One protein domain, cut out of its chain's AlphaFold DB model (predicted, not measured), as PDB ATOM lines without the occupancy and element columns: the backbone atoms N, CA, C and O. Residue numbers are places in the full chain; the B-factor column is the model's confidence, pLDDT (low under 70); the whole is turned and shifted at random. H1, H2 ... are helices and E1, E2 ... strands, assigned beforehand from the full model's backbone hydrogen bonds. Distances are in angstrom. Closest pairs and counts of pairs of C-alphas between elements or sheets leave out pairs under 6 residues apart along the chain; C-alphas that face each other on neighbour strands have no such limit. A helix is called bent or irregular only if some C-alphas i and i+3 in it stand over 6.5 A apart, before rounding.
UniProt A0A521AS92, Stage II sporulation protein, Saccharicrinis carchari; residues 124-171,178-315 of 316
ATOM      1  N   VAL A 124     -17.369   2.610 151.728       93.56
ATOM      2  CA  VAL A 124     -18.184   2.633 150.500       93.56
ATOM      3  C   VAL A 124     -19.534   3.290 150.771       93.56
ATOM      4  O   VAL A 124     -19.984   4.129 149.991       93.56
ATOM      5  N   LYS A 125     -20.161   2.955 151.904       93.06
ATOM      6  CA  LYS A 125     -21.419   3.556 152.340       93.06
ATOM      7  C   LYS A 125     -21.295   5.060 152.554       93.06
ATOM      8  O   LYS A 125     -22.075   5.786 151.948       93.06
ATOM      9  N   GLY A 126     -20.344   5.535 153.359       91.06
ATOM     10  CA  GLY A 126     -20.193   6.968 153.644       91.06
ATOM     11  C   GLY A 126     -20.037   7.801 152.370       91.06
ATOM     12  O   GLY A 126     -20.716   8.812 152.193       91.06
ATOM     13  N   ILE A 127     -19.238   7.302 151.424       92.00
ATOM     14  CA  ILE A 127     -19.042   7.946 150.121       92.00
ATOM     15  C   ILE A 127     -20.329   7.929 149.306       92.00
ATOM     16  O   ILE A 127     -20.773   8.973 148.838       92.00
ATOM     17  N   LEU A 128     -20.970   6.767 149.164       93.06
ATOM     18  CA  LEU A 128     -22.180   6.645 148.355       93.06
ATOM     19  C   LEU A 128     -23.317   7.533 148.888       93.06
ATOM     20  O   LEU A 128     -24.006   8.184 148.103       93.06
ATOM     21  N   CYS A 129     -23.491   7.604 150.213       91.19
ATOM     22  CA  CYS A 129     -24.500   8.453 150.848       91.19
ATOM     23  C   CYS A 129     -24.239   9.949 150.582       91.19
ATOM     24  O   CYS A 129     -25.196  10.694 150.369       91.19
ATOM     25  N   LYS A 130     -22.970  10.389 150.574       90.19
ATOM     26  CA  LYS A 130     -22.585  11.786 150.309       90.19
ATOM     27  C   LYS A 130     -22.655  12.155 148.834       90.19
ATOM     28  O   LYS A 130     -23.114  13.246 148.515       90.19
ATOM     29  N   SER A 131     -22.220  11.263 147.948       90.06
ATOM     30  CA  SER A 131     -22.210  11.504 146.502       90.06
ATOM     31  C   SER A 131     -23.610  11.448 145.887       90.06
ATOM     32  O   SER A 131     -23.871  12.149 144.911       90.06
ATOM     33  N   TYR A 132     -24.525  10.647 146.450       91.25
ATOM     34  CA  TYR A 132     -25.866  10.425 145.890       91.25
ATOM     35  C   TYR A 132     -26.998  10.552 146.932       91.25
ATOM     36  O   TYR A 132     -27.820   9.636 147.080       91.25
ATOM     37  N   PRO A 133     -27.115  11.696 147.632       90.88
ATOM     38  CA  PRO A 133     -28.033  11.850 148.764       90.88
ATOM     39  C   PRO A 133     -29.514  11.726 148.372       90.88
ATOM     40  O   PRO A 133     -30.328  11.296 149.184       90.88
ATOM     41  N   LYS A 134     -29.866  12.064 147.124       93.25
ATOM     42  CA  LYS A 134     -31.248  12.081 146.612       93.25
ATOM     43  C   LYS A 134     -31.576  10.954 145.626       93.25
ATOM     44  O   LYS A 134     -32.709  10.856 145.169       93.25
ATOM     45  N   SER A 135     -30.606  10.116 145.256       93.50
ATOM     46  CA  SER A 135     -30.833   9.111 144.209       93.50
ATOM     47  C   SER A 135     -31.797   8.020 144.678       93.50
ATOM     48  O   SER A 135     -31.600   7.412 145.726       93.50
ATOM     49  N   THR A 136     -32.828   7.731 143.894       95.69
ATOM     50  CA  THR A 136     -33.813   6.681 144.204       95.69
ATOM     51  C   THR A 136     -33.612   5.406 143.385       95.69
ATOM     52  O   THR A 136     -34.329   4.423 143.563       95.69
ATOM     53  N   MET A 137     -32.608   5.393 142.506       97.50
ATOM     54  CA  MET A 137     -32.387   4.320 141.539       97.50
ATOM     55  C   MET A 137     -31.480   3.244 142.135       97.50
ATOM     56  O   MET A 137     -30.255   3.330 142.049       97.50
ATOM     57  N   LEU A 138     -32.087   2.221 142.745       98.19
ATOM     58  CA  LEU A 138     -31.365   1.162 143.459       98.19
ATOM     59  C   LEU A 138     -30.296   0.480 142.592       98.19
ATOM     60  O   LEU A 138     -29.158   0.349 143.028       98.19
ATOM     61  N   GLU A 139     -30.635   0.068 141.368       98.38
ATOM     62  CA  GLU A 139     -29.695  -0.641 140.487       98.38
ATOM     63  C   GLU A 139     -28.519   0.244 140.053       98.38
ATOM     64  O   GLU A 139     -27.383  -0.226 140.007       98.38
ATOM     65  N   TYR A 140     -28.752   1.543 139.846       97.31
ATOM     66  CA  TYR A 140     -27.679   2.508 139.608       97.31
ATOM     67  C   TYR A 140     -26.776   2.662 140.838       97.31
ATOM     68  O   TYR A 140     -25.553   2.609 140.725       97.31
ATOM     69  N   LEU A 141     -27.353   2.784 142.036       97.31
ATOM     70  CA  LEU A 141     -26.575   2.879 143.272       97.31
ATOM     71  C   LEU A 141     -25.777   1.605 143.563       97.31
ATOM     72  O   LEU A 141     -24.680   1.698 144.107       97.31
ATOM     73  N   LYS A 142     -26.267   0.427 143.158       98.31
ATOM     74  CA  LYS A 142     -25.504  -0.829 143.223       98.31
ATOM     75  C   LYS A 142     -24.269  -0.786 142.315       98.31
ATOM     76  O   LYS A 142     -23.188  -1.158 142.762       98.31
ATOM     77  N   VAL A 143     -24.408  -0.274 141.086       97.06
ATOM     78  CA  VAL A 143     -23.269  -0.040 140.173       97.06
ATOM     79  C   VAL A 143     -22.249   0.896 140.824       97.06
ATOM     80  O   VAL A 143     -21.061   0.588 140.854       97.06
ATOM     81  N   GLN A 144     -22.699   2.011 141.403       95.94
ATOM     82  CA  GLN A 144     -21.805   2.967 142.064       95.94
ATOM     83  C   GLN A 144     -21.107   2.367 143.293       95.94
ATOM     84  O   GLN A 144     -19.898   2.529 143.449       95.94
ATOM     85  N   ALA A 145     -21.831   1.618 144.132       96.38
ATOM     86  CA  ALA A 145     -21.264   0.924 145.287       96.38
ATOM     87  C   ALA A 145     -20.155  -0.052 144.870       96.38
ATOM     88  O   ALA A 145     -19.090  -0.085 145.485       96.38
ATOM     89  N   LEU A 146     -20.385  -0.811 143.796       96.19
ATOM     90  CA  LEU A 146     -19.420  -1.747 143.229       96.19
ATOM     91  C   LEU A 146     -18.139  -1.040 142.754       96.19
ATOM     92  O   LEU A 146     -17.035  -1.491 143.057       96.19
ATOM     93  N   LEU A 147     -18.277   0.094 142.064       94.00
ATOM     94  CA  LEU A 147     -17.148   0.866 141.533       94.00
ATOM     95  C   LEU A 147     -16.327   1.535 142.647       94.00
ATOM     96  O   LEU A 147     -15.098   1.422 142.652       94.00
ATOM     97  N   ILE A 148     -16.989   2.134 143.645       93.81
ATOM     98  CA  ILE A 148     -16.328   2.688 144.838       93.81
ATOM     99  C   ILE A 148     -15.598   1.574 145.604       93.81
ATOM    100  O   ILE A 148     -14.452   1.759 146.018       93.81
ATOM    101  N   ARG A 149     -16.219   0.396 145.758       94.81
ATOM    102  CA  ARG A 149     -15.605  -0.752 146.441       94.81
ATOM    103  C   ARG A 149     -14.360  -1.248 145.715       94.81
ATOM    104  O   ARG A 149     -13.356  -1.517 146.369       94.81
ATOM    105  N   ASN A 150     -14.385  -1.319 144.388       92.62
ATOM    106  CA  ASN A 150     -13.202  -1.655 143.598       92.62
ATOM    107  C   ASN A 150     -12.043  -0.695 143.865       92.62
ATOM    108  O   ASN A 150     -10.933  -1.140 144.152       92.62
ATOM    109  N   ALA A 151     -12.301   0.613 143.829       90.44
ATOM    110  CA  ALA A 151     -11.281   1.619 144.108       90.44
ATOM    111  C   ALA A 151     -10.722   1.497 145.539       90.44
ATOM    112  O   ALA A 151      -9.504   1.522 145.740       90.44
ATOM    113  N   ALA A 152     -11.601   1.289 146.520       90.50
ATOM    114  CA  ALA A 152     -11.244   1.058 147.915       90.50
ATOM    115  C   ALA A 152     -10.359  -0.189 148.106       90.50
ATOM    116  O   ALA A 152      -9.313  -0.120 148.754       90.50
ATOM    117  N   LEU A 153     -10.740  -1.320 147.506       90.00
ATOM    118  CA  LEU A 153      -9.981  -2.571 147.581       90.00
ATOM    119  C   LEU A 153      -8.615  -2.449 146.907       90.00
ATOM    120  O   LEU A 153      -7.617  -2.894 147.465       90.00
ATOM    121  N   LEU A 154      -8.538  -1.791 145.751       86.81
ATOM    122  CA  LEU A 154      -7.264  -1.531 145.080       86.81
ATOM    123  C   LEU A 154      -6.319  -0.697 145.939       86.81
ATOM    124  O   LEU A 154      -5.120  -0.964 145.981       86.81
ATOM    125  N   ARG A 155      -6.846   0.310 146.639       84.12
ATOM    126  CA  ARG A 155      -6.056   1.114 147.571       84.12
ATOM    127  C   ARG A 155      -5.535   0.279 148.737       84.12
ATOM    128  O   ARG A 155      -4.363   0.409 149.085       84.12
ATOM    129  N   ALA A 156      -6.378  -0.575 149.315       84.50
ATOM    130  CA  ALA A 156      -5.962  -1.481 150.381       84.50
ATOM    131  C   ALA A 156      -4.872  -2.455 149.893       84.50
ATOM    132  O   ALA A 156      -3.850  -2.630 150.554       84.50
ATOM    133  N   LEU A 157      -5.016  -2.991 148.676       82.38
ATOM    134  CA  LEU A 157      -4.052  -3.912 148.069       82.38
ATOM    135  C   LEU A 157      -2.694  -3.275 147.764       82.38
ATOM    136  O   LEU A 157      -1.665  -3.904 148.020       82.38
ATOM    137  N   LYS A 158      -2.669  -2.020 147.285       76.12
ATOM    138  CA  LYS A 158      -1.425  -1.273 147.007       76.12
ATOM    139  C   LYS A 158      -0.493  -1.184 148.218       76.12
ATOM    140  O   LYS A 158       0.716  -1.103 148.036       76.12
ATOM    141  N   LYS A 159      -1.035  -1.218 149.440       65.44
ATOM    142  CA  LYS A 159      -0.238  -1.240 150.677       65.44
ATOM    143  C   LYS A 159       0.451  -2.580 150.916       65.44
ATOM    144  O   LYS A 159       1.493  -2.617 151.556       65.44
ATOM    145  N   THR A 160      -0.146  -3.668 150.439       58.47
ATOM    146  CA  THR A 160       0.298  -5.031 150.756       58.47
ATOM    147  C   THR A 160       1.200  -5.647 149.696       58.47
ATOM    148  O   THR A 160       2.077  -6.427 150.052       58.47
ATOM    149  N   ASP A 161       1.001  -5.331 148.411       55.88
ATOM    150  CA  ASP A 161       1.761  -5.953 147.324       55.88
ATOM    151  C   ASP A 161       1.611  -5.159 146.013       55.88
ATOM    152  O   ASP A 161       0.582  -5.227 145.336       55.88
ATOM    153  N   ALA A 162       2.641  -4.400 145.628       51.84
ATOM    154  CA  ALA A 162       2.631  -3.619 144.387       51.84
ATOM    155  C   ALA A 162       2.570  -4.500 143.117       51.84
ATOM    156  O   ALA A 162       2.179  -4.013 142.057       51.84
ATOM    157  N   SER A 163       2.918  -5.792 143.213       49.25
ATOM    158  CA  SER A 163       3.013  -6.708 142.064       49.25
ATOM    159  C   SER A 163       1.665  -7.251 141.567       49.25
ATOM    160  O   SER A 163       1.580  -7.777 140.457       49.25
ATOM    161  N   GLN A 164       0.589  -7.105 142.349       52.91
ATOM    162  CA  GLN A 164      -0.750  -7.583 141.967       52.91
ATOM    163  C   GLN A 164      -1.517  -6.586 141.093       52.91
ATOM    164  O   GLN A 164      -2.609  -6.892 140.615       52.91
ATOM    165  N   PHE A 165      -0.941  -5.408 140.853       50.69
ATOM    166  CA  PHE A 165      -1.598  -4.345 140.117       50.69
ATOM    167  C   PHE A 165      -1.313  -4.453 138.620       50.69
ATOM    168  O   PHE A 165      -0.169  -4.404 138.176       50.69
ATOM    169  N   GLN A 166      -2.375  -4.547 137.829       50.22
ATOM    170  CA  GLN A 166      -2.308  -4.346 136.392       50.22
ATOM    171  C   GLN A 166      -3.377  -3.311 136.058       50.22
ATOM    172  O   GLN A 166      -4.567  -3.538 136.295       50.22
ATOM    173  N   TYR A 167      -2.949  -2.146 135.564       53.69
ATOM    174  CA  TYR A 167      -3.874  -1.285 134.836       53.69
ATOM    175  C   TYR A 167      -4.447  -2.134 133.707       53.69
ATOM    176  O   TYR A 167      -3.692  -2.841 133.036       53.69
ATOM    177  N   SER A 168      -5.774  -2.131 133.565       47.69
ATOM    178  CA  SER A 168      -6.417  -2.842 132.466       47.69
ATOM    179  C   SER A 168      -5.700  -2.449 131.166       47.69
ATOM    180  O   SER A 168      -5.506  -1.250 130.956       47.69
ATOM    181  N   PRO A 169      -5.291  -3.402 130.311       39.53
ATOM    182  CA  PRO A 169      -4.539  -3.147 129.081       39.53
ATOM    183  C   PRO A 169      -5.389  -2.470 127.995       39.53
ATOM    184  O   PRO A 169      -5.076  -2.572 126.817       39.53
ATOM    185  N   VAL A 170      -6.472  -1.786 128.377       47.53
ATOM    186  CA  VAL A 170      -7.180  -0.903 127.456       47.53
ATOM    187  C   VAL A 170      -6.220   0.243 127.185       47.53
ATOM    188  O   VAL A 170      -5.836   0.944 128.117       47.53
ATOM    189  N   ASP A 171      -5.748   0.287 125.943       38.53
ATOM    190  CA  ASP A 171      -4.464   0.829 125.519       38.53
ATOM    191  C   ASP A 171      -4.020   2.129 126.187       38.53
ATOM    192  O   ASP A 171      -4.806   3.014 126.524       38.53
ATOM    193  N   SER A 178      -6.754  14.420 130.779       37.44
ATOM    194  CA  SER A 178      -7.739  13.723 131.591       37.44
ATOM    195  C   SER A 178      -7.804  14.368 132.980       37.44
ATOM    196  O   SER A 178      -7.042  14.053 133.893       37.44
ATOM    197  N   ARG A 179      -8.778  15.262 133.186       37.69
ATOM    198  CA  ARG A 179      -9.430  15.373 134.497       37.69
ATOM    199  C   ARG A 179     -10.186  14.075 134.717       37.69
ATOM    200  O   ARG A 179     -11.401  13.994 134.566       37.69
ATOM    201  N   GLU A 180      -9.417  13.030 134.986       42.31
ATOM    202  CA  GLU A 180      -9.907  11.765 135.468       42.31
ATOM    203  C   GLU A 180     -10.829  12.105 136.639       42.31
ATOM    204  O   GLU A 180     -10.374  12.669 137.638       42.31
ATOM    205  N   VAL A 181     -12.115  11.749 136.561       44.25
ATOM    206  CA  VAL A 181     -12.912  11.536 137.777       44.25
ATOM    207  C   VAL A 181     -12.370  10.247 138.387       44.25
ATOM    208  O   VAL A 181     -12.988   9.189 138.407       44.25
ATOM    209  N   GLN A 182     -11.099  10.304 138.760       54.91
ATOM    210  CA  GLN A 182     -10.447   9.280 139.503       54.91
ATOM    211  C   GLN A 182     -10.961   9.462 140.912       54.91
ATOM    212  O   GLN A 182     -10.951  10.552 141.482       54.91
ATOM    213  N   TYR A 183     -11.296   8.339 141.507       63.91
ATOM    214  CA  TYR A 183     -11.427   8.130 142.934       63.91
ATOM    215  C   TYR A 183     -10.186   8.542 143.771       63.91
ATOM    216  O   TYR A 183     -10.065   8.152 144.929       63.91
ATOM    217  N   LYS A 184      -9.270   9.352 143.209       60.28
ATOM    218  CA  LYS A 184      -8.134  10.027 143.847       60.28
ATOM    219  C   LYS A 184      -8.549  10.770 145.119       60.28
ATOM    220  O   LYS A 184      -7.774  10.776 146.065       60.28
ATOM    221  N   ASN A 185      -9.779  11.284 145.172       71.75
ATOM    222  CA  ASN A 185     -10.263  12.086 146.296       71.75
ATOM    223  C   ASN A 185     -11.365  11.395 147.113       71.75
ATOM    224  O   ASN A 185     -12.074  12.068 147.850       71.75
ATOM    225  N   LEU A 186     -11.530  10.065 147.025       81.19
ATOM    226  CA  LEU A 186     -12.549   9.346 147.814       81.19
ATOM    227  C   LEU A 186     -12.490   9.676 149.318       81.19
ATOM    228  O   LEU A 186     -13.527   9.757 149.967       81.19
ATOM    229  N   ASP A 187     -11.301   9.949 149.854       82.06
ATOM    230  CA  ASP A 187     -11.108  10.311 151.263       82.06
ATOM    231  C   ASP A 187     -11.677  11.679 151.626       82.06
ATOM    232  O   ASP A 187     -12.136  11.881 152.747       82.06
ATOM    233  N   GLU A 188     -11.647  12.627 150.689       80.12
ATOM    234  CA  GLU A 188     -12.199  13.966 150.900       80.12
ATOM    235  C   GLU A 188     -13.727  13.906 150.990       80.12
ATOM    236  O   GLU A 188     -14.344  14.672 151.735       80.12
ATOM    237  N   ILE A 189     -14.303  12.962 150.240       81.62
ATOM    238  CA  ILE A 189     -15.736  12.724 150.059       81.62
ATOM    239  C   ILE A 189     -16.292  11.853 151.170       81.62
ATOM    240  O   ILE A 189     -17.469  11.967 151.508       81.62
ATOM    241  N   TYR A 190     -15.468  10.956 151.708       84.88
ATOM    242  CA  TYR A 190     -15.871  10.099 152.799       84.88
ATOM    243  C   TYR A 190     -16.289  10.959 153.990       84.88
ATOM    244  O   TYR A 190     -15.495  11.691 154.583       84.88
ATOM    245  N   VAL A 191     -17.576  10.873 154.307       74.94
ATOM    246  CA  VAL A 191     -18.188  11.504 155.471       74.94
ATOM    247  C   VAL A 191     -18.679  10.430 156.423       74.94
ATOM    248  O   VAL A 191     -19.008   9.312 156.016       74.94
ATOM    249  N   ASP A 192     -18.758  10.818 157.691       69.69
ATOM    250  CA  ASP A 192     -19.229   9.990 158.790       69.69
ATOM    251  C   ASP A 192     -20.567   9.284 158.500       69.69
ATOM    252  O   ASP A 192     -21.470   9.825 157.845       69.69
ATOM    253  N   VAL A 193     -20.725   8.109 159.105       61.00
ATOM    254  CA  VAL A 193     -21.933   7.278 159.137       61.00
ATOM    255  C   VAL A 193     -23.090   7.956 159.873       61.00
ATOM    256  O   VAL A 193     -24.248   7.615 159.618       61.00
ATOM    257  N   GLN A 194     -22.816   8.955 160.719       65.00
ATOM    258  CA  GLN A 194     -23.864   9.778 161.334       65.00
ATOM    259  C   GLN A 194     -24.619  10.661 160.329       65.00
ATOM    260  O   GLN A 194     -25.733  11.109 160.615       65.00
ATOM    261  N   THR A 195     -24.053  10.908 159.142       70.50
ATOM    262  CA  THR A 195     -24.765  11.637 158.089       70.50
ATOM    263  C   THR A 195     -26.034  10.866 157.743       70.50
ATOM    264  O   THR A 195     -25.974   9.659 157.500       70.50
ATOM    265  N   LYS A 196     -27.191  11.544 157.710       82.94
ATOM    266  CA  LYS A 196     -28.473  10.931 157.333       82.94
ATOM    267  C   LYS A 196     -28.339  10.304 155.947       82.94
ATOM    268  O   LYS A 196     -28.471  10.977 154.930       82.94
ATOM    269  N   CYS A 197     -28.055   9.009 155.925       84.88
ATOM    270  CA  CYS A 197     -27.840   8.300 154.685       84.88
ATOM    271  C   CYS A 197     -29.181   8.021 154.019       84.88
ATOM    272  O   CYS A 197     -30.160   7.637 154.664       84.88
ATOM    273  N   ASN A 198     -29.194   8.160 152.701       89.31
ATOM    274  CA  ASN A 198     -30.257   7.651 151.863       89.31
ATOM    275  C   ASN A 198     -30.448   6.134 152.107       89.31
ATOM    276  O   ASN A 198     -29.510   5.359 151.883       89.31
ATOM    277  N   PRO A 199     -31.638   5.671 152.540       95.12
ATOM    278  CA  PRO A 199     -31.870   4.254 152.824       95.12
ATOM    279  C   PRO A 199     -31.685   3.364 151.589       95.12
ATOM    280  O   PRO A 199     -31.285   2.210 151.725       95.12
ATOM    281  N   ILE A 200     -31.907   3.897 150.383       96.94
ATOM    282  CA  ILE A 200     -31.699   3.166 149.127       96.94
ATOM    283  C   ILE A 200     -30.199   2.987 148.862       96.94
ATOM    284  O   ILE A 200     -29.777   1.904 148.463       96.94
ATOM    285  N   ALA A 201     -29.376   4.000 149.154       95.12
ATOM    286  CA  ALA A 201     -27.918   3.884 149.070       95.12
ATOM    287  C   ALA A 201     -27.384   2.856 150.076       95.12
ATOM    288  O   ALA A 201     -26.585   1.999 149.711       95.12
ATOM    289  N   HIS A 202     -27.889   2.871 151.313       93.94
ATOM    290  CA  HIS A 202     -27.564   1.843 152.306       93.94
ATOM    291  C   HIS A 202     -27.908   0.440 151.783       93.94
ATOM    292  O   HIS A 202     -27.061  -0.452 151.803       93.94
ATOM    293  N   ALA A 203     -29.129   0.249 151.273       96.81
ATOM    294  CA  ALA A 203     -29.556  -1.029 150.714       96.81
ATOM    295  C   ALA A 203     -28.683  -1.463 149.524       96.81
ATOM    296  O   ALA A 203     -28.348  -2.639 149.413       96.81
ATOM    297  N   ALA A 204     -28.273  -0.534 148.656       97.94
ATOM    298  CA  ALA A 204     -27.386  -0.824 147.533       97.94
ATOM    299  C   ALA A 204     -26.023  -1.373 147.985       97.94
ATOM    300  O   ALA A 204     -25.534  -2.344 147.400       97.94
ATOM    301  N   VAL A 205     -25.430  -0.791 149.034       96.19
ATOM    302  CA  VAL A 205     -24.161  -1.268 149.603       96.19
ATOM    303  C   VAL A 205     -24.320  -2.666 150.187       96.19
ATOM    304  O   VAL A 205     -23.553  -3.549 149.817       96.19
ATOM    305  N   GLU A 206     -25.345  -2.911 151.007       95.88
ATOM    306  CA  GLU A 206     -25.564  -4.231 151.617       95.88
ATOM    307  C   GLU A 206     -25.878  -5.318 150.576       95.88
ATOM    308  O   GLU A 206     -25.341  -6.423 150.644       95.88
ATOM    309  N   LEU A 207     -26.685  -5.006 149.557       97.75
ATOM    310  CA  LEU A 207     -27.010  -5.949 148.478       97.75
ATOM    311  C   LEU A 207     -25.814  -6.261 147.569       97.75
ATOM    312  O   LEU A 207     -25.824  -7.283 146.885       97.75
ATOM    313  N   THR A 208     -24.793  -5.401 147.556       97.88
ATOM    314  CA  THR A 208     -23.542  -5.603 146.807       97.88
ATOM    315  C   THR A 208     -22.350  -5.880 147.716       97.88
ATOM    316  O   THR A 208     -21.211  -5.858 147.253       97.88
ATOM    317  N   ARG A 209     -22.590  -6.141 149.006       96.06
ATOM    318  CA  ARG A 209     -21.541  -6.332 150.009       96.06
ATOM    319  C   ARG A 209     -20.539  -7.369 149.529       96.06
ATOM    320  O   ARG A 209     -20.947  -8.428 149.057       96.06
ATOM    321  N   GLY A 210     -19.250  -7.075 149.623       94.81
ATOM    322  CA  GLY A 210     -18.174  -7.966 149.192       94.81
ATOM    323  C   GLY A 210     -18.116  -8.266 147.691       94.81
ATOM    324  O   GLY A 210     -17.247  -9.027 147.284       94.81
ATOM    325  N   MET A 211     -18.994  -7.713 146.848       96.56
ATOM    326  CA  MET A 211     -18.894  -7.868 145.392       96.56
ATOM    327  C   MET A 211     -17.867  -6.888 144.827       96.56
ATOM    328  O   MET A 211     -17.888  -5.710 145.183       96.56
ATOM    329  N   ALA A 212     -17.017  -7.351 143.918       95.06
ATOM    330  CA  ALA A 212     -16.048  -6.534 143.192       95.06
ATOM    331  C   ALA A 212     -16.055  -6.888 141.699       95.06
ATOM    332  O   ALA A 212     -16.416  -8.002 141.319       95.06
ATOM    333  N   LEU A 213     -15.641  -5.941 140.857       94.38
ATOM    334  CA  LEU A 213     -15.366  -6.179 139.444       94.38
ATOM    335  C   LEU A 213     -13.964  -6.760 139.275       94.38
ATOM    336  O   LEU A 213     -12.980  -6.192 139.759       94.38
ATOM    337  N   VAL A 214     -13.889  -7.868 138.553       93.00
ATOM    338  CA  VAL A 214     -12.673  -8.633 138.305       93.00
ATOM    339  C   VAL A 214     -12.452  -8.740 136.800       93.00
ATOM    340  O   VAL A 214     -13.368  -9.071 136.049       93.00
ATOM    341  N   TYR A 215     -11.232  -8.453 136.360       89.81
ATOM    342  CA  TYR A 215     -10.773  -8.651 134.990       89.81
ATOM    343  C   TYR A 215      -9.552  -9.568 135.029       89.81
ATOM    344  O   TYR A 215      -8.614  -9.317 135.785       89.81
ATOM    345  N   GLU A 216      -9.595 -10.670 134.276       90.19
ATOM    346  CA  GLU A 216      -8.533 -11.692 134.257       90.19
ATOM    347  C   GLU A 216      -8.124 -12.189 135.662       90.19
ATOM    348  O   GLU A 216      -6.947 -12.383 135.970       90.19
ATOM    349  N   GLY A 217      -9.109 -12.377 136.548       88.38
ATOM    350  CA  GLY A 217      -8.883 -12.842 137.920       88.38
ATOM    351  C   GLY A 217      -8.262 -11.801 138.860       88.38
ATOM    352  O   GLY A 217      -7.852 -12.153 139.965       88.38
ATOM    353  N   LYS A 218      -8.164 -10.528 138.449       89.12
ATOM    354  CA  LYS A 218      -7.663  -9.426 139.280       89.12
ATOM    355  C   LYS A 218      -8.712  -8.335 139.458       89.12
ATOM    356  O   LYS A 218      -9.393  -7.942 138.511       89.12
ATOM    357  N   ILE A 219      -8.796  -7.786 140.668       89.38
ATOM    358  CA  ILE A 219      -9.531  -6.539 140.908       89.38
ATOM    359  C   ILE A 219      -8.833  -5.441 140.104       89.38
ATOM    360  O   ILE A 219      -7.615  -5.284 140.200       89.38
ATOM    361  N   THR A 220      -9.586  -4.684 139.310       83.19
ATOM    362  CA  THR A 220      -9.034  -3.578 138.519       83.19
ATOM    363  C   THR A 220      -9.893  -2.325 138.623       83.19
ATOM    364  O   THR A 220     -11.047  -2.363 139.065       83.19
ATOM    365  N   ASN A 221      -9.282  -1.189 138.297       82.44
ATOM    366  CA  ASN A 221      -9.949   0.099 138.366       82.44
ATOM    367  C   ASN A 221     -10.789   0.282 137.108       82.44
ATOM    368  O   ASN A 221     -10.312   0.038 136.002       82.44
ATOM    369  N   VAL A 222     -12.016   0.751 137.282       84.62
ATOM    370  CA  VAL A 222     -12.916   1.044 136.173       84.62
ATOM    371  C   VAL A 222     -13.063   2.550 136.077       84.62
ATOM    372  O   VAL A 222     -13.436   3.208 137.047       84.62
ATOM    373  N   LEU A 223     -12.764   3.093 134.900       80.88
ATOM    374  CA  LEU A 223     -12.948   4.510 134.634       80.88
ATOM    375  C   LEU A 223     -14.440   4.817 134.494       80.88
ATOM    376  O   LEU A 223     -15.177   4.106 133.806       80.88
ATOM    377  N   GLN A 224     -14.870   5.892 135.146       77.00
ATOM    378  CA  GLN A 224     -16.190   6.468 134.949       77.00
ATOM    379  C   GLN A 224     -16.077   7.722 134.092       77.00
ATOM    380  O   GLN A 224     -15.164   8.529 134.271       77.00
ATOM    381  N   SER A 225     -17.033   7.913 133.191       76.00
ATOM    382  CA  SER A 225     -17.139   9.131 132.394       76.00
ATOM    383  C   SER A 225     -18.580   9.634 132.343       76.00
ATOM    384  O   SER A 225     -19.544   8.917 132.626       76.00
ATOM    385  N   LEU A 226     -18.737  10.910 131.997       67.81
ATOM    386  CA  LEU A 226     -20.004  11.448 131.525       67.81
ATOM    387  C   LEU A 226     -19.910  11.480 130.006       67.81
ATOM    388  O   LEU A 226     -19.246  12.354 129.450       67.81
ATOM    389  N   CYS A 227     -20.536  10.521 129.325       65.25
ATOM    390  CA  CYS A 227     -20.645  10.624 127.879       65.25
ATOM    391  C   CYS A 227     -21.503  11.845 127.562       65.25
ATOM    392  O   CYS A 227     -22.663  11.928 127.963       65.25
ATOM    393  N   LYS A 228     -20.939  12.786 126.809       56.38
ATOM    394  CA  LYS A 228     -21.756  13.749 126.085       56.38
ATOM    395  C   LYS A 228     -22.492  12.956 125.019       56.38
ATOM    396  O   LYS A 228     -21.855  12.460 124.092       56.38
ATOM    397  N   GLY A 229     -23.801  12.776 125.177       50.84
ATOM    398  CA  GLY A 229     -24.620  12.257 124.087       50.84
ATOM    399  C   GLY A 229     -24.300  13.077 122.840       50.84
ATOM    400  O   GLY A 229     -24.377  14.304 122.881       50.84
ATOM    401  N   GLN A 230     -23.823  12.441 121.771       46.69
ATOM    402  CA  GLN A 230     -23.512  13.191 120.561       46.69
ATOM    403  C   GLN A 230     -24.817  13.766 119.995       46.69
ATOM    404  O   GLN A 230     -25.788  13.037 119.789       46.69
ATOM    405  N   GLU A 231     -24.828  15.071 119.707       42.34
ATOM    406  CA  GLU A 231     -25.989  15.829 119.201       42.34
ATOM    407  C   GLU A 231     -26.525  15.330 117.842       42.34
ATOM    408  O   GLU A 231     -27.539  15.818 117.346       42.34
ATOM    409  N   LYS A 232     -25.884  14.336 117.215       38.06
ATOM    410  CA  LYS A 232     -26.243  13.845 115.880       38.06
ATOM    411  C   LYS A 232     -26.376  12.333 115.783       38.06
ATOM    412  O   LYS A 232     -25.839  11.740 114.868       38.06
ATOM    413  N   GLY A 233     -27.140  11.692 116.668       38.47
ATOM    414  CA  GLY A 233     -27.713  10.358 116.398       38.47
ATOM    415  C   GLY A 233     -26.736   9.206 116.118       38.47
ATOM    416  O   GLY A 233     -27.189   8.098 115.854       38.47
ATOM    417  N   GLU A 234     -25.438   9.440 116.235       35.56
ATOM    418  CA  GLU A 234     -24.395   8.439 116.329       35.56
ATOM    419  C   GLU A 234     -24.144   8.253 117.823       35.56
ATOM    420  O   GLU A 234     -23.240   8.825 118.425       35.56
ATOM    421  N   VAL A 235     -25.024   7.477 118.466       40.03
ATOM    422  CA  VAL A 235     -24.626   6.778 119.691       40.03
ATOM    423  C   VAL A 235     -23.326   6.084 119.315       40.03
ATOM    424  O   VAL A 235     -23.329   5.395 118.291       40.03
ATOM    425  N   ALA A 236     -22.236   6.316 120.058       39.03
ATOM    426  CA  ALA A 236     -20.980   5.606 119.851       39.03
ATOM    427  C   ALA A 236     -21.337   4.135 119.623       39.03
ATOM    428  O   ALA A 236     -21.875   3.487 120.523       39.03
ATOM    429  N   LYS A 237     -21.197   3.682 118.369       36.81
ATOM    430  CA  LYS A 237     -21.639   2.366 117.919       36.81
ATOM    431  C   LYS A 237     -20.713   1.343 118.553       36.81
ATOM    432  O   LYS A 237     -19.793   0.835 117.929       36.81
ATOM    433  N   PHE A 238     -20.954   1.044 119.819       40.34
ATOM    434  CA  PHE A 238     -20.710  -0.289 120.309       40.34
ATOM    435  C   PHE A 238     -21.831  -1.125 119.682       40.34
ATOM    436  O   PHE A 238     -23.000  -0.970 120.040       40.34
ATOM    437  N   ASN A 239     -21.489  -1.935 118.676       40.16
ATOM    438  CA  ASN A 239     -22.399  -2.743 117.841       40.16
ATOM    439  C   ASN A 239     -23.224  -3.793 118.616       40.16
ATOM    440  O   ASN A 239     -23.842  -4.670 118.023       40.16
ATOM    441  N   TRP A 240     -23.293  -3.705 119.942       41.09
ATOM    442  CA  TRP A 240     -24.030  -4.629 120.790       41.09
ATOM    443  C   TRP A 240     -25.523  -4.704 120.424       41.09
ATOM    444  O   TRP A 240     -26.103  -5.784 120.376       41.09
ATOM    445  N   TRP A 241     -26.133  -3.571 120.052       39.84
ATOM    446  CA  TRP A 241     -27.525  -3.512 119.573       39.84
ATOM    447  C   TRP A 241     -27.751  -4.146 118.198       39.84
ATOM    448  O   TRP A 241     -28.895  -4.413 117.826       39.84
ATOM    449  N   ASP A 242     -26.692  -4.304 117.409       48.16
ATOM    450  CA  ASP A 242     -26.758  -4.958 116.103       48.16
ATOM    451  C   ASP A 242     -26.526  -6.471 116.240       48.16
ATOM    452  O   ASP A 242     -27.053  -7.242 115.443       48.16
ATOM    453  N   GLU A 243     -25.840  -6.903 117.303       43.81
ATOM    454  CA  GLU A 243     -25.649  -8.316 117.646       43.81
ATOM    455  C   GLU A 243     -26.795  -8.909 118.491       43.81
ATOM    456  O   GLU A 243     -26.964 -10.124 118.484       43.81
ATOM    457  N   HIS A 244     -27.560  -8.091 119.231       47.19
ATOM    458  CA  HIS A 244     -28.663  -8.527 120.117       47.19
ATOM    459  C   HIS A 244     -29.969  -7.745 119.830       47.19
ATOM    460  O   HIS A 244     -30.479  -7.014 120.692       47.19
ATOM    461  N   PRO A 245     -30.513  -7.819 118.598       48.91
ATOM    462  CA  PRO A 245     -31.664  -7.023 118.161       48.91
ATOM    463  C   PRO A 245     -32.945  -7.279 118.972       48.91
ATOM    464  O   PRO A 245     -33.785  -6.390 119.084       48.91
ATOM    465  N   GLU A 246     -33.086  -8.446 119.595       47.75
ATOM    466  CA  GLU A 246     -34.186  -8.785 120.503       47.75
ATOM    467  C   GLU A 246     -34.183  -7.971 121.804       47.75
ATOM    468  O   GLU A 246     -35.209  -7.863 122.466       47.75
ATOM    469  N   GLN A 247     -33.051  -7.360 122.165       48.00
ATOM    470  CA  GLN A 247     -32.940  -6.482 123.336       48.00
ATOM    471  C   GLN A 247     -33.079  -5.000 122.965       48.00
ATOM    472  O   GLN A 247     -33.204  -4.147 123.845       48.00
ATOM    473  N   LYS A 248     -33.098  -4.701 121.659       45.72
ATOM    474  CA  LYS A 248     -33.202  -3.362 121.062       45.72
ATOM    475  C   LYS A 248     -34.601  -2.763 121.200       45.72
ATOM    476  O   LYS A 248     -34.735  -1.546 121.211       45.72
ATOM    477  N   THR A 249     -35.639  -3.592 121.320       43.94
ATOM    478  CA  THR A 249     -37.028  -3.119 121.451       43.94
ATOM    479  C   THR A 249     -37.344  -2.545 122.833       43.94
ATOM    480  O   THR A 249     -38.267  -1.746 122.948       43.94
ATOM    481  N   ASP A 250     -36.534  -2.874 123.848       43.31
ATOM    482  CA  ASP A 250     -36.770  -2.494 125.251       43.31
ATOM    483  C   ASP A 250     -35.733  -1.506 125.807       43.31
ATOM    484  O   ASP A 250     -35.739  -1.187 126.998       43.31
ATOM    485  N   ALA A 251     -34.803  -1.040 124.979       39.25
ATOM    486  CA  ALA A 251     -33.864   0.001 125.358       39.25
ATOM    487  C   ALA A 251     -34.169   1.245 124.543       39.25
ATOM    488  O   ALA A 251     -33.848   1.338 123.356       39.25
ATOM    489  N   LEU A 252     -34.814   2.205 125.204       42.03
ATOM    490  CA  LEU A 252     -34.881   3.555 124.688       42.03
ATOM    491  C   LEU A 252     -33.455   4.009 124.372       42.03
ATOM    492  O   LEU A 252     -32.566   4.007 125.221       42.03
ATOM    493  N   VAL A 253     -33.263   4.362 123.103       46.09
ATOM    494  CA  VAL A 253     -32.226   5.278 122.641       46.09
ATOM    495  C   VAL A 253     -32.088   6.361 123.699       46.09
ATOM    496  O   VAL A 253     -33.089   7.033 123.938       46.09
ATOM    497  N   CYS A 254     -30.895   6.524 124.283       41.12
ATOM    498  CA  CYS A 254     -30.551   7.669 125.127       41.12
ATOM    499  C   CYS A 254     -31.161   8.918 124.470       41.12
ATOM    500  O   CYS A 254     -30.709   9.264 123.367       41.12
ATOM    501  N   PRO A 255     -32.270   9.492 124.993       39.84
ATOM    502  CA  PRO A 255     -33.060  10.432 124.234       39.84
ATOM    503  C   PRO A 255     -32.139  11.549 123.800       39.84
ATOM    504  O   PRO A 255     -31.435  12.124 124.626       39.84
ATOM    505  N   LYS A 256     -32.170  11.887 122.511       42.06
ATOM    506  CA  LYS A 256     -31.365  12.970 121.923       42.06
ATOM    507  C   LYS A 256     -31.509  14.315 122.672       42.06
ATOM    508  O   LYS A 256     -30.716  15.215 122.442       42.06
ATOM    509  N   ASN A 257     -32.485  14.415 123.583       39.06
ATOM    510  CA  ASN A 257     -32.831  15.581 124.387       39.06
ATOM    511  C   ASN A 257     -32.766  15.357 125.917       39.06
ATOM    512  O   ASN A 257     -33.213  16.233 126.652       39.06
ATOM    513  N   SER A 258     -32.228  14.246 126.443       41.00
ATOM    514  CA  SER A 258     -32.146  14.035 127.908       41.00
ATOM    515  C   SER A 258     -31.188  15.009 128.619       41.00
ATOM    516  O   SER A 258     -31.173  15.078 129.845       41.00
ATOM    517  N   PHE A 259     -30.460  15.835 127.857       39.22
ATOM    518  CA  PHE A 259     -29.697  16.986 128.350       39.22
ATOM    519  C   PHE A 259     -30.226  18.341 127.834       39.22
ATOM    520  O   PHE A 259     -29.467  19.281 127.637       39.22
ATOM    521  N   GLN A 260     -31.538  18.480 127.632       36.84
ATOM    522  CA  GLN A 260     -32.214  19.775 127.773       36.84
ATOM    523  C   GLN A 260     -32.909  19.782 129.129       36.84
ATOM    524  O   GLN A 260     -34.115  19.579 129.234       36.84
ATOM    525  N   GLY A 261     -32.125  19.946 130.193       35.66
ATOM    526  CA  GLY A 261     -32.684  20.119 131.523       35.66
ATOM    527  C   GLY A 261     -33.564  21.368 131.548       35.66
ATOM    528  O   GLY A 261     -33.051  22.481 131.634       35.66
ATOM    529  N   SER A 262     -34.890  21.198 131.534       30.55
ATOM    530  CA  SER A 262     -35.723  22.038 132.392       30.55
ATOM    531  C   SER A 262     -35.137  21.879 133.785       30.55
ATOM    532  O   SER A 262     -35.044  20.744 134.256       30.55
ATOM    533  N   ALA A 263     -34.652  22.975 134.368       32.59
ATOM    534  CA  ALA A 263     -34.074  23.009 135.699       32.59
ATOM    535  C   ALA A 263     -34.961  22.205 136.655       32.59
ATOM    536  O   ALA A 263     -36.031  22.645 137.063       32.59
ATOM    537  N   ILE A 264     -34.530  20.987 136.963       35.62
ATOM    538  CA  ILE A 264     -34.912  20.374 138.213       35.62
ATOM    539  C   ILE A 264     -34.126  21.213 139.215       35.62
ATOM    540  O   ILE A 264     -32.898  21.270 139.113       35.62
ATOM    541  N   ASP A 265     -34.815  21.885 140.139       33.59
ATOM    542  CA  ASP A 265     -34.243  22.548 141.326       33.59
ATOM    543  C   ASP A 265     -33.583  21.528 142.287       33.59
ATOM    544  O   ASP A 265     -33.603  21.641 143.512       33.59
ATOM    545  N   ASP A 266     -32.979  20.482 141.731       40.44
ATOM    546  CA  ASP A 266     -32.018  19.649 142.403       40.44
ATOM    547  C   ASP A 266     -30.670  20.337 142.265       40.44
ATOM    548  O   ASP A 266     -29.995  20.249 141.237       40.44
ATOM    549  N   GLU A 267     -30.291  21.040 143.335       40.09
ATOM    550  CA  GLU A 267     -28.902  21.355 143.651       40.09
ATOM    551  C   GLU A 267     -28.013  20.207 143.161       40.09
ATOM    552  O   GLU A 267     -28.125  19.068 143.633       40.09
ATOM    553  N   LYS A 268     -27.216  20.505 142.126       39.50
ATOM    554  CA  LYS A 268     -26.301  19.573 141.468       39.50
ATOM    555  C   LYS A 268     -25.601  18.734 142.538       39.50
ATOM    556  O   LYS A 268     -25.065  19.332 143.473       39.50
ATOM    557  N   PRO A 269     -25.518  17.395 142.418       40.41
ATOM    558  CA  PRO A 269     -24.572  16.668 143.249       40.41
ATOM    559  C   PRO A 269     -23.201  17.314 143.014       40.41
ATOM    560  O   PRO A 269     -22.786  17.463 141.862       40.41
ATOM    561  N   GLU A 270     -22.535  17.748 144.089       42.28
ATOM    562  CA  GLU A 270     -21.292  18.551 144.092       42.28
ATOM    563  C   GLU A 270     -20.097  17.858 143.391       42.28
ATOM    564  O   GLU A 270     -18.968  18.334 143.431       42.28
ATOM    565  N   MET A 271     -20.332  16.739 142.706       42.47
ATOM    566  CA  MET A 271     -19.336  15.866 142.108       42.47
ATOM    567  C   MET A 271     -19.701  15.409 140.698       42.47
ATOM    568  O   MET A 271     -19.665  14.227 140.362       42.47
ATOM    569  N   LEU A 272     -20.062  16.357 139.846       44.16
ATOM    570  CA  LEU A 272     -20.145  16.132 138.409       44.16
ATOM    571  C   LEU A 272     -19.159  17.077 137.730       44.16
ATOM    572  O   LEU A 272     -19.520  18.166 137.291       44.16
ATOM    573  N   ILE A 273     -17.889  16.671 137.671       38.38
ATOM    574  CA  ILE A 273     -16.899  17.362 136.843       38.38
ATOM    575  C   ILE A 273     -16.952  16.714 135.459       38.38
ATOM    576  O   ILE A 273     -16.404  15.639 135.238       38.38
ATOM    577  N   SER A 274     -17.657  17.353 134.527       38.03
ATOM    578  CA  SER A 274     -17.631  16.982 133.112       38.03
ATOM    579  C   SER A 274     -16.472  17.700 132.416       38.03
ATOM    580  O   SER A 274     -16.497  18.930 132.329       38.03
ATOM    581  N   ASP A 275     -15.489  16.966 131.891       39.84
ATOM    582  CA  ASP A 275     -14.518  17.531 130.947       39.84
ATOM    583  C   ASP A 275     -15.076  17.444 129.511       39.84
ATOM    584  O   ASP A 275     -15.484  16.365 129.071       39.84
ATOM    585  N   PRO A 276     -15.165  18.564 128.774       40.38
ATOM    586  CA  PRO A 276     -15.854  18.602 127.498       40.38
ATOM    587  C   PRO A 276     -15.209  17.889 126.290       40.38
ATOM    588  O   PRO A 276     -15.864  17.905 125.245       40.38
ATOM    589  N   HIS A 277     -14.020  17.278 126.387       39.19
ATOM    590  CA  HIS A 277     -13.218  16.882 125.207       39.19
ATOM    591  C   HIS A 277     -12.882  15.379 125.047       39.19
ATOM    592  O   HIS A 277     -11.921  15.063 124.348       39.19
ATOM    593  N   TYR A 278     -13.629  14.431 125.631       39.28
ATOM    594  CA  TYR A 278     -13.222  13.011 125.611       39.28
ATOM    595  C   TYR A 278     -14.147  12.075 124.807       39.28
ATOM    596  O   TYR A 278     -15.351  12.045 125.049       39.28
ATOM    597  N   ASN A 279     -13.563  11.296 123.879       39.62
ATOM    598  CA  ASN A 279     -14.263  10.457 122.888       39.62
ATOM    599  C   ASN A 279     -13.832   8.970 122.859       39.62
ATOM    600  O   ASN A 279     -14.263   8.250 121.962       39.62
ATOM    601  N   GLU A 280     -13.035   8.470 123.809       45.53
ATOM    602  CA  GLU A 280     -12.633   7.051 123.811       45.53
ATOM    603  C   GLU A 280     -13.334   6.250 124.919       45.53
ATOM    604  O   GLU A 280     -13.254   6.546 126.111       45.53
ATOM    605  N   ALA A 281     -14.099   5.250 124.481       50.66
ATOM    606  CA  ALA A 281     -15.170   4.559 125.197       50.66
ATOM    607  C   ALA A 281     -14.695   3.448 126.154       50.66
ATOM    608  O   ALA A 281     -15.292   2.377 126.215       50.66
ATOM    609  N   ASN A 282     -13.634   3.689 126.921       65.75
ATOM    610  CA  ASN A 282     -13.054   2.679 127.809       65.75
ATOM    611  C   ASN A 282     -13.520   2.886 129.255       65.75
ATOM    612  O   ASN A 282     -12.743   3.282 130.124       65.75
ATOM    613  N   GLY A 283     -14.811   2.672 129.519       80.88
ATOM    614  CA  GLY A 283     -15.358   2.821 130.866       80.88
ATOM    615  C   GLY A 283     -16.880   2.796 130.951       80.88
ATOM    616  O   GLY A 283     -17.587   2.550 129.975       80.88
ATOM    617  N   LEU A 284     -17.384   3.072 132.153       88.31
ATOM    618  CA  LEU A 284     -18.815   3.139 132.434       88.31
ATOM    619  C   LEU A 284     -19.311   4.589 132.371       88.31
ATOM    620  O   LEU A 284     -18.796   5.465 133.067       88.31
ATOM    621  N   CYS A 285     -20.340   4.842 131.560       89.50
ATOM    622  CA  CYS A 285     -20.998   6.147 131.517       89.50
ATOM    623  C   CYS A 285     -21.979   6.289 132.683       89.50
ATOM    624  O   CYS A 285     -22.969   5.560 132.741       89.50
ATOM    625  N   ASN A 286     -21.770   7.263 133.571       88.50
ATOM    626  CA  ASN A 286     -22.648   7.462 134.730       88.50
ATOM    627  C   ASN A 286     -24.085   7.830 134.324       88.50
ATOM    628  O   ASN A 286     -25.037   7.266 134.860       88.50
ATOM    629  N   GLY A 287     -24.248   8.730 133.346       87.31
ATOM    630  CA  GLY A 287     -25.570   9.124 132.846       87.31
ATOM    631  C   GLY A 287     -26.316   7.961 132.190       87.31
ATOM    632  O   GLY A 287     -27.473   7.711 132.509       87.31
ATOM    633  N   GLY A 288     -25.630   7.194 131.340       88.69
ATOM    634  CA  GLY A 288     -26.235   6.044 130.671       88.69
ATOM    635  C   GLY A 288     -26.530   4.880 131.623       88.69
ATOM    636  O   GLY A 288     -27.577   4.257 131.512       88.69
ATOM    637  N   ALA A 289     -25.685   4.632 132.629       92.50
ATOM    638  CA  ALA A 289     -25.979   3.656 133.678       92.50
ATOM    639  C   ALA A 289     -27.220   4.039 134.503       92.50
ATOM    640  O   ALA A 289     -28.021   3.167 134.847       92.50
ATOM    641  N   LEU A 290     -27.396   5.330 134.811       92.56
ATOM    642  CA  LEU A 290     -28.593   5.831 135.490       92.56
ATOM    643  C   LEU A 290     -29.842   5.620 134.632       92.56
ATOM    644  O   LEU A 290     -30.847   5.120 135.129       92.56
ATOM    645  N   GLU A 291     -29.765   5.959 133.349       91.88
ATOM    646  CA  GLU A 291     -30.872   5.790 132.414       91.88
ATOM    647  C   GLU A 291     -31.248   4.313 132.226       91.88
ATOM    648  O   GLU A 291     -32.417   3.947 132.322       91.88
ATOM    649  N   MET A 292     -30.264   3.428 132.061       93.94
ATOM    650  CA  MET A 292     -30.512   1.988 132.007       93.94
ATOM    651  C   MET A 292     -31.220   1.489 133.273       93.94
ATOM    652  O   MET A 292     -32.151   0.689 133.177       93.94
ATOM    653  N   ALA A 293     -30.826   1.979 134.452       95.81
ATOM    654  CA  ALA A 293     -31.514   1.651 135.699       95.81
ATOM    655  C   ALA A 293     -32.960   2.181 135.724       95.81
ATOM    656  O   ALA A 293     -33.854   1.474 136.186       95.81
ATOM    657  N   GLN A 294     -33.215   3.382 135.189       93.50
ATOM    658  CA  GLN A 294     -34.571   3.931 135.033       93.50
ATOM    659  C   GLN A 294     -35.429   3.089 134.079       93.50
ATOM    660  O   GLN A 294     -36.620   2.910 134.322       93.50
ATOM    661  N   CYS A 295     -34.823   2.494 133.049       94.62
ATOM    662  CA  CYS A 295     -35.460   1.516 132.164       94.62
ATOM    663  C   CYS A 295     -35.577   0.105 132.778       94.62
ATOM    664  O   CYS A 295     -35.833  -0.864 132.063       94.62
ATOM    665  N   GLY A 296     -35.359  -0.044 134.089       96.06
ATOM    666  CA  GLY A 296     -35.517  -1.310 134.805       96.06
ATOM    667  C   GLY A 296     -34.387  -2.317 134.586       96.06
ATOM    668  O   GLY A 296     -34.533  -3.480 134.963       96.06
ATOM    669  N   LYS A 297     -33.257  -1.915 133.987       96.69
ATOM    670  CA  LYS A 297     -32.093  -2.800 133.859       96.69
ATOM    671  C   LYS A 297     -31.430  -2.993 135.223       96.69
ATOM    672  O   LYS A 297     -31.257  -2.059 136.004       96.69
ATOM    673  N   THR A 298     -31.025  -4.227 135.489       98.12
ATOM    674  CA  THR A 298     -30.296  -4.604 136.707       98.12
ATOM    675  C   THR A 298     -28.837  -4.154 136.651       98.12
ATOM    676  O   THR A 298     -28.270  -4.001 135.567       98.12
ATOM    677  N   MET A 299     -28.178  -4.050 137.810       98.00
ATOM    678  CA  MET A 299     -26.737  -3.790 137.915       98.00
ATOM    679  C   MET A 299     -25.921  -4.724 137.005       98.00
ATOM    680  O   MET A 299     -25.021  -4.266 136.310       98.00
ATOM    681  N   HIS A 300     -26.254  -6.018 136.956       97.50
ATOM    682  CA  HIS A 300     -25.545  -6.996 136.124       97.50
ATOM    683  C   HIS A 300     -25.676  -6.691 134.629       97.50
ATOM    684  O   HIS A 300     -24.695  -6.794 133.899       97.50
ATOM    685  N   GLN A 301     -26.867  -6.299 134.171       96.44
ATOM    686  CA  GLN A 301     -27.084  -5.909 132.775       96.44
ATOM    687  C   GLN A 301     -26.328  -4.623 132.434       96.44
ATOM    688  O   GLN A 301     -25.715  -4.549 131.374       96.44
ATOM    689  N   ILE A 302     -26.322  -3.642 133.343       95.94
ATOM    690  CA  ILE A 302     -25.592  -2.379 133.169       95.94
ATOM    691  C   ILE A 302     -24.082  -2.637 133.083       95.94
ATOM    692  O   ILE A 302     -23.430  -2.175 132.149       95.94
ATOM    693  N   ILE A 303     -23.525  -3.414 134.016       95.44
ATOM    694  CA  ILE A 303     -22.103  -3.781 134.007       95.44
ATOM    695  C   ILE A 303     -21.757  -4.576 132.750       95.44
ATOM    696  O   ILE A 303     -20.796  -4.226 132.080       95.44
ATOM    697  N   LYS A 304     -22.543  -5.596 132.382       94.69
ATOM    698  CA  LYS A 304     -22.288  -6.401 131.177       94.69
ATOM    699  C   LYS A 304     -22.308  -5.559 129.898       94.69
ATOM    700  O   LYS A 304     -21.565  -5.862 128.973       94.69
ATOM    701  N   TYR A 305     -23.147  -4.526 129.845       91.88
ATOM    702  CA  TYR A 305     -23.220  -3.615 128.706       91.88
ATOM    703  C   TYR A 305     -21.958  -2.751 128.572       91.88
ATOM    704  O   TYR A 305     -21.382  -2.682 127.492       91.88
ATOM    705  N   TYR A 306     -21.507  -2.114 129.659       89.38
ATOM    706  CA  TYR A 306     -20.337  -1.221 129.620       89.38
ATOM    707  C   TYR A 306     -18.992  -1.949 129.695       89.38
ATOM    708  O   TYR A 306     -17.988  -1.451 129.200       89.38
ATOM    709  N   LEU A 307     -18.956  -3.095 130.369       91.88
ATOM    710  CA  LEU A 307     -17.746  -3.800 130.781       91.88
ATOM    711  C   LEU A 307     -17.901  -5.311 130.512       91.88
ATOM    712  O   LEU A 307     -17.812  -6.110 131.445       91.88
ATOM    713  N   PRO A 308     -18.159  -5.741 129.261       92.56
ATOM    714  CA  PRO A 308     -18.495  -7.134 128.940       92.56
ATOM    715  C   PRO A 308     -17.400  -8.145 129.308       92.56
ATOM    716  O   PRO A 308     -17.693  -9.318 129.530       92.56
ATOM    717  N   GLN A 309     -16.147  -7.699 129.379       90.50
ATOM    718  CA  GLN A 309     -14.990  -8.507 129.754       90.50
ATOM    719  C   GLN A 309     -14.785  -8.641 131.272       90.50
ATOM    720  O   GLN A 309     -13.926  -9.404 131.711       90.50
ATOM    721  N   PHE A 310     -15.546  -7.900 132.077       93.12
ATOM    722  CA  PHE A 310     -15.463  -7.942 133.531       93.12
ATOM    723  C   PHE A 310     -16.455  -8.943 134.116       93.12
ATOM    724  O   PHE A 310     -17.567  -9.128 133.620       93.12
ATOM    725  N   GLN A 311     -16.063  -9.549 135.230       95.25
ATOM    726  CA  GLN A 311     -16.906 -10.425 136.033       95.25
ATOM    727  C   GLN A 311     -17.199  -9.762 137.378       95.25
ATOM    728  O   GLN A 311     -16.379  -9.011 137.902       95.25
ATOM    729  N   ILE A 312     -18.381 -10.025 137.933       96.56
ATOM    730  CA  ILE A 312     -18.719  -9.625 139.300       96.56
ATOM    731  C   ILE A 312     -18.472 -10.835 140.191       96.56
ATOM    732  O   ILE A 312     -19.139 -11.857 140.045       96.56
ATOM    733  N   GLU A 313     -17.535 -10.714 141.122       95.38
ATOM    734  CA  GLU A 313     -17.144 -11.800 142.018       95.38
ATOM    735  C   GLU A 313     -17.267 -11.384 143.483       95.38
ATOM    736  O   GLU A 313     -17.009 -10.233 143.847       95.38
ATOM    737  N   LYS A 314     -17.629 -12.339 144.344       94.50
ATOM    738  CA  LYS A 314     -17.662 -12.150 145.796       94.50
ATOM    739  C   LYS A 314     -16.255 -12.342 146.372       94.50
ATOM    740  O   LYS A 314     -15.709 -13.433 146.293       94.50
ATOM    741  N   GLN A 315     -15.695 -11.296 146.968       90.38
ATOM    742  CA  GLN A 315     -14.334 -11.272 147.511       90.38
ATOM    743  C   GLN A 315     -14.264 -11.655 149.001       90.38
ATOM    744  O   GLN A 315     -13.222 -12.116 149.473       90.38
TER     745      GLN A 315
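AT A GLANCE: This is residues 124 to 171 and 178 to 315 of the 316 residues of the protein "Stage II sporulation protein" of Saccharicrinis carchari (UniProt A0A521AS92). One long helix, H2, runs through the body; H1 and H4 pack across one side of it, the pair H7 and H8 packs on its first turns from the other side, and a small two-strand ribbon, E1 with E2, has E1 beside residues 142 to 153 of H2. H3 packs on H1, while long winding loops, residues 216 to 239 and 251 to 285, lead to and from the two short helices H5 and H6, whose centres are the farthest from the mean of all C-alphas, at 21.6 A and 22.7 A. The printed part has 186 residues, with H1 H2 H3 H4 E1 H5 H6 H7 H8 E2 along the chain; E1 and E2 are antiparallel, and the class is mostly helix, with 83 residues in named elements, under half. It is compact, with a radius of gyration of the C-alphas of 16.7 A and spans of 47 by 40 by 31 A.

HOW THE PARTS SIT: Start at E1, residues 211 to 215, and E2, residues 311 to 314: they are antiparallel at 139 degrees, with N 212 and O 313 at 2.9 A and N 214 and O 311 at 2.8 A, within hydrogen-bond range. From E1 go to H2, residues 138 to 160, the hub; their closest C-alphas, Ala 212 and Asn 150, are 5.7 A apart. H4, residues 199 to 207, touches residues 138 to 146 of H2 alone, closest at C-alphas Ala 204 and Lys 142, 4.7 A, at a steep tilt of 57 degrees. H1, residues 124 to 131, touches H2, closest at C-alphas Val 124 and Arg 149, 5.9 A. H3, residues 183 to 189, touches H1, closest at C-alphas Ile 189 and Ile 127, 5.8 A; it is irregular, with C-alphas 184 and 187 8.0 A apart. H7, residues 286 to 294, and H8, residues 299 to 306, form a helical hairpin, closest at C-alphas Ala 289 and Ile 302, 6.1 A. H8 touches residues 139 to 143 of H2 alone, closest at C-alphas Met 299 and Glu 139, 5.0 A; H7 touches residues 138 to 143 alone, closest at Leu 290 and Tyr 140, 5.4 A between C-alphas. H5, residues 240 to 243, and H6, residues 245 to 250, are close but not clearly touching, at C-alphas Trp 241 and Lys 248, 5.9 A; both are apart from H2. In H1, H4, H7 and H8 every O i to N i+4 pair is within hydrogen-bond range; H2 has 17 of 19, H3 1 of 3 with 3 of 4 O i to N i+3 pairs, H6 0 of 2 with 1 of 3, and H5 is too short for such a pair.

IN THESE COORDINATES: Find C-alpha 138 at (-31.365, 1.162, 143.459); from there H2 runs 33.1 A to C-alpha 160. H1 begins at C-alpha 124, (-18.184, 2.633, 150.500), and E2 ends at C-alpha 314, (-17.662, -12.150, 145.796). E1 is 13.2 A long, H7 12.4 A and H4 12.1 A.

THE WHOLE: The two farthest C-alphas, Ser 163 and Ser 262, are 49.2 A apart. Residues 172 to 177 are not printed; C-alphas 171 and 178 across the cut are 14.6 A apart. The links E1 to H5, 24 residues, and H6 to H7, 35 residues, are long. Mean pLDDT of the printed part is 71.4, and it is under 70 at residues 159 to 171, 178 to 184, 192 to 194 and 226 to 282.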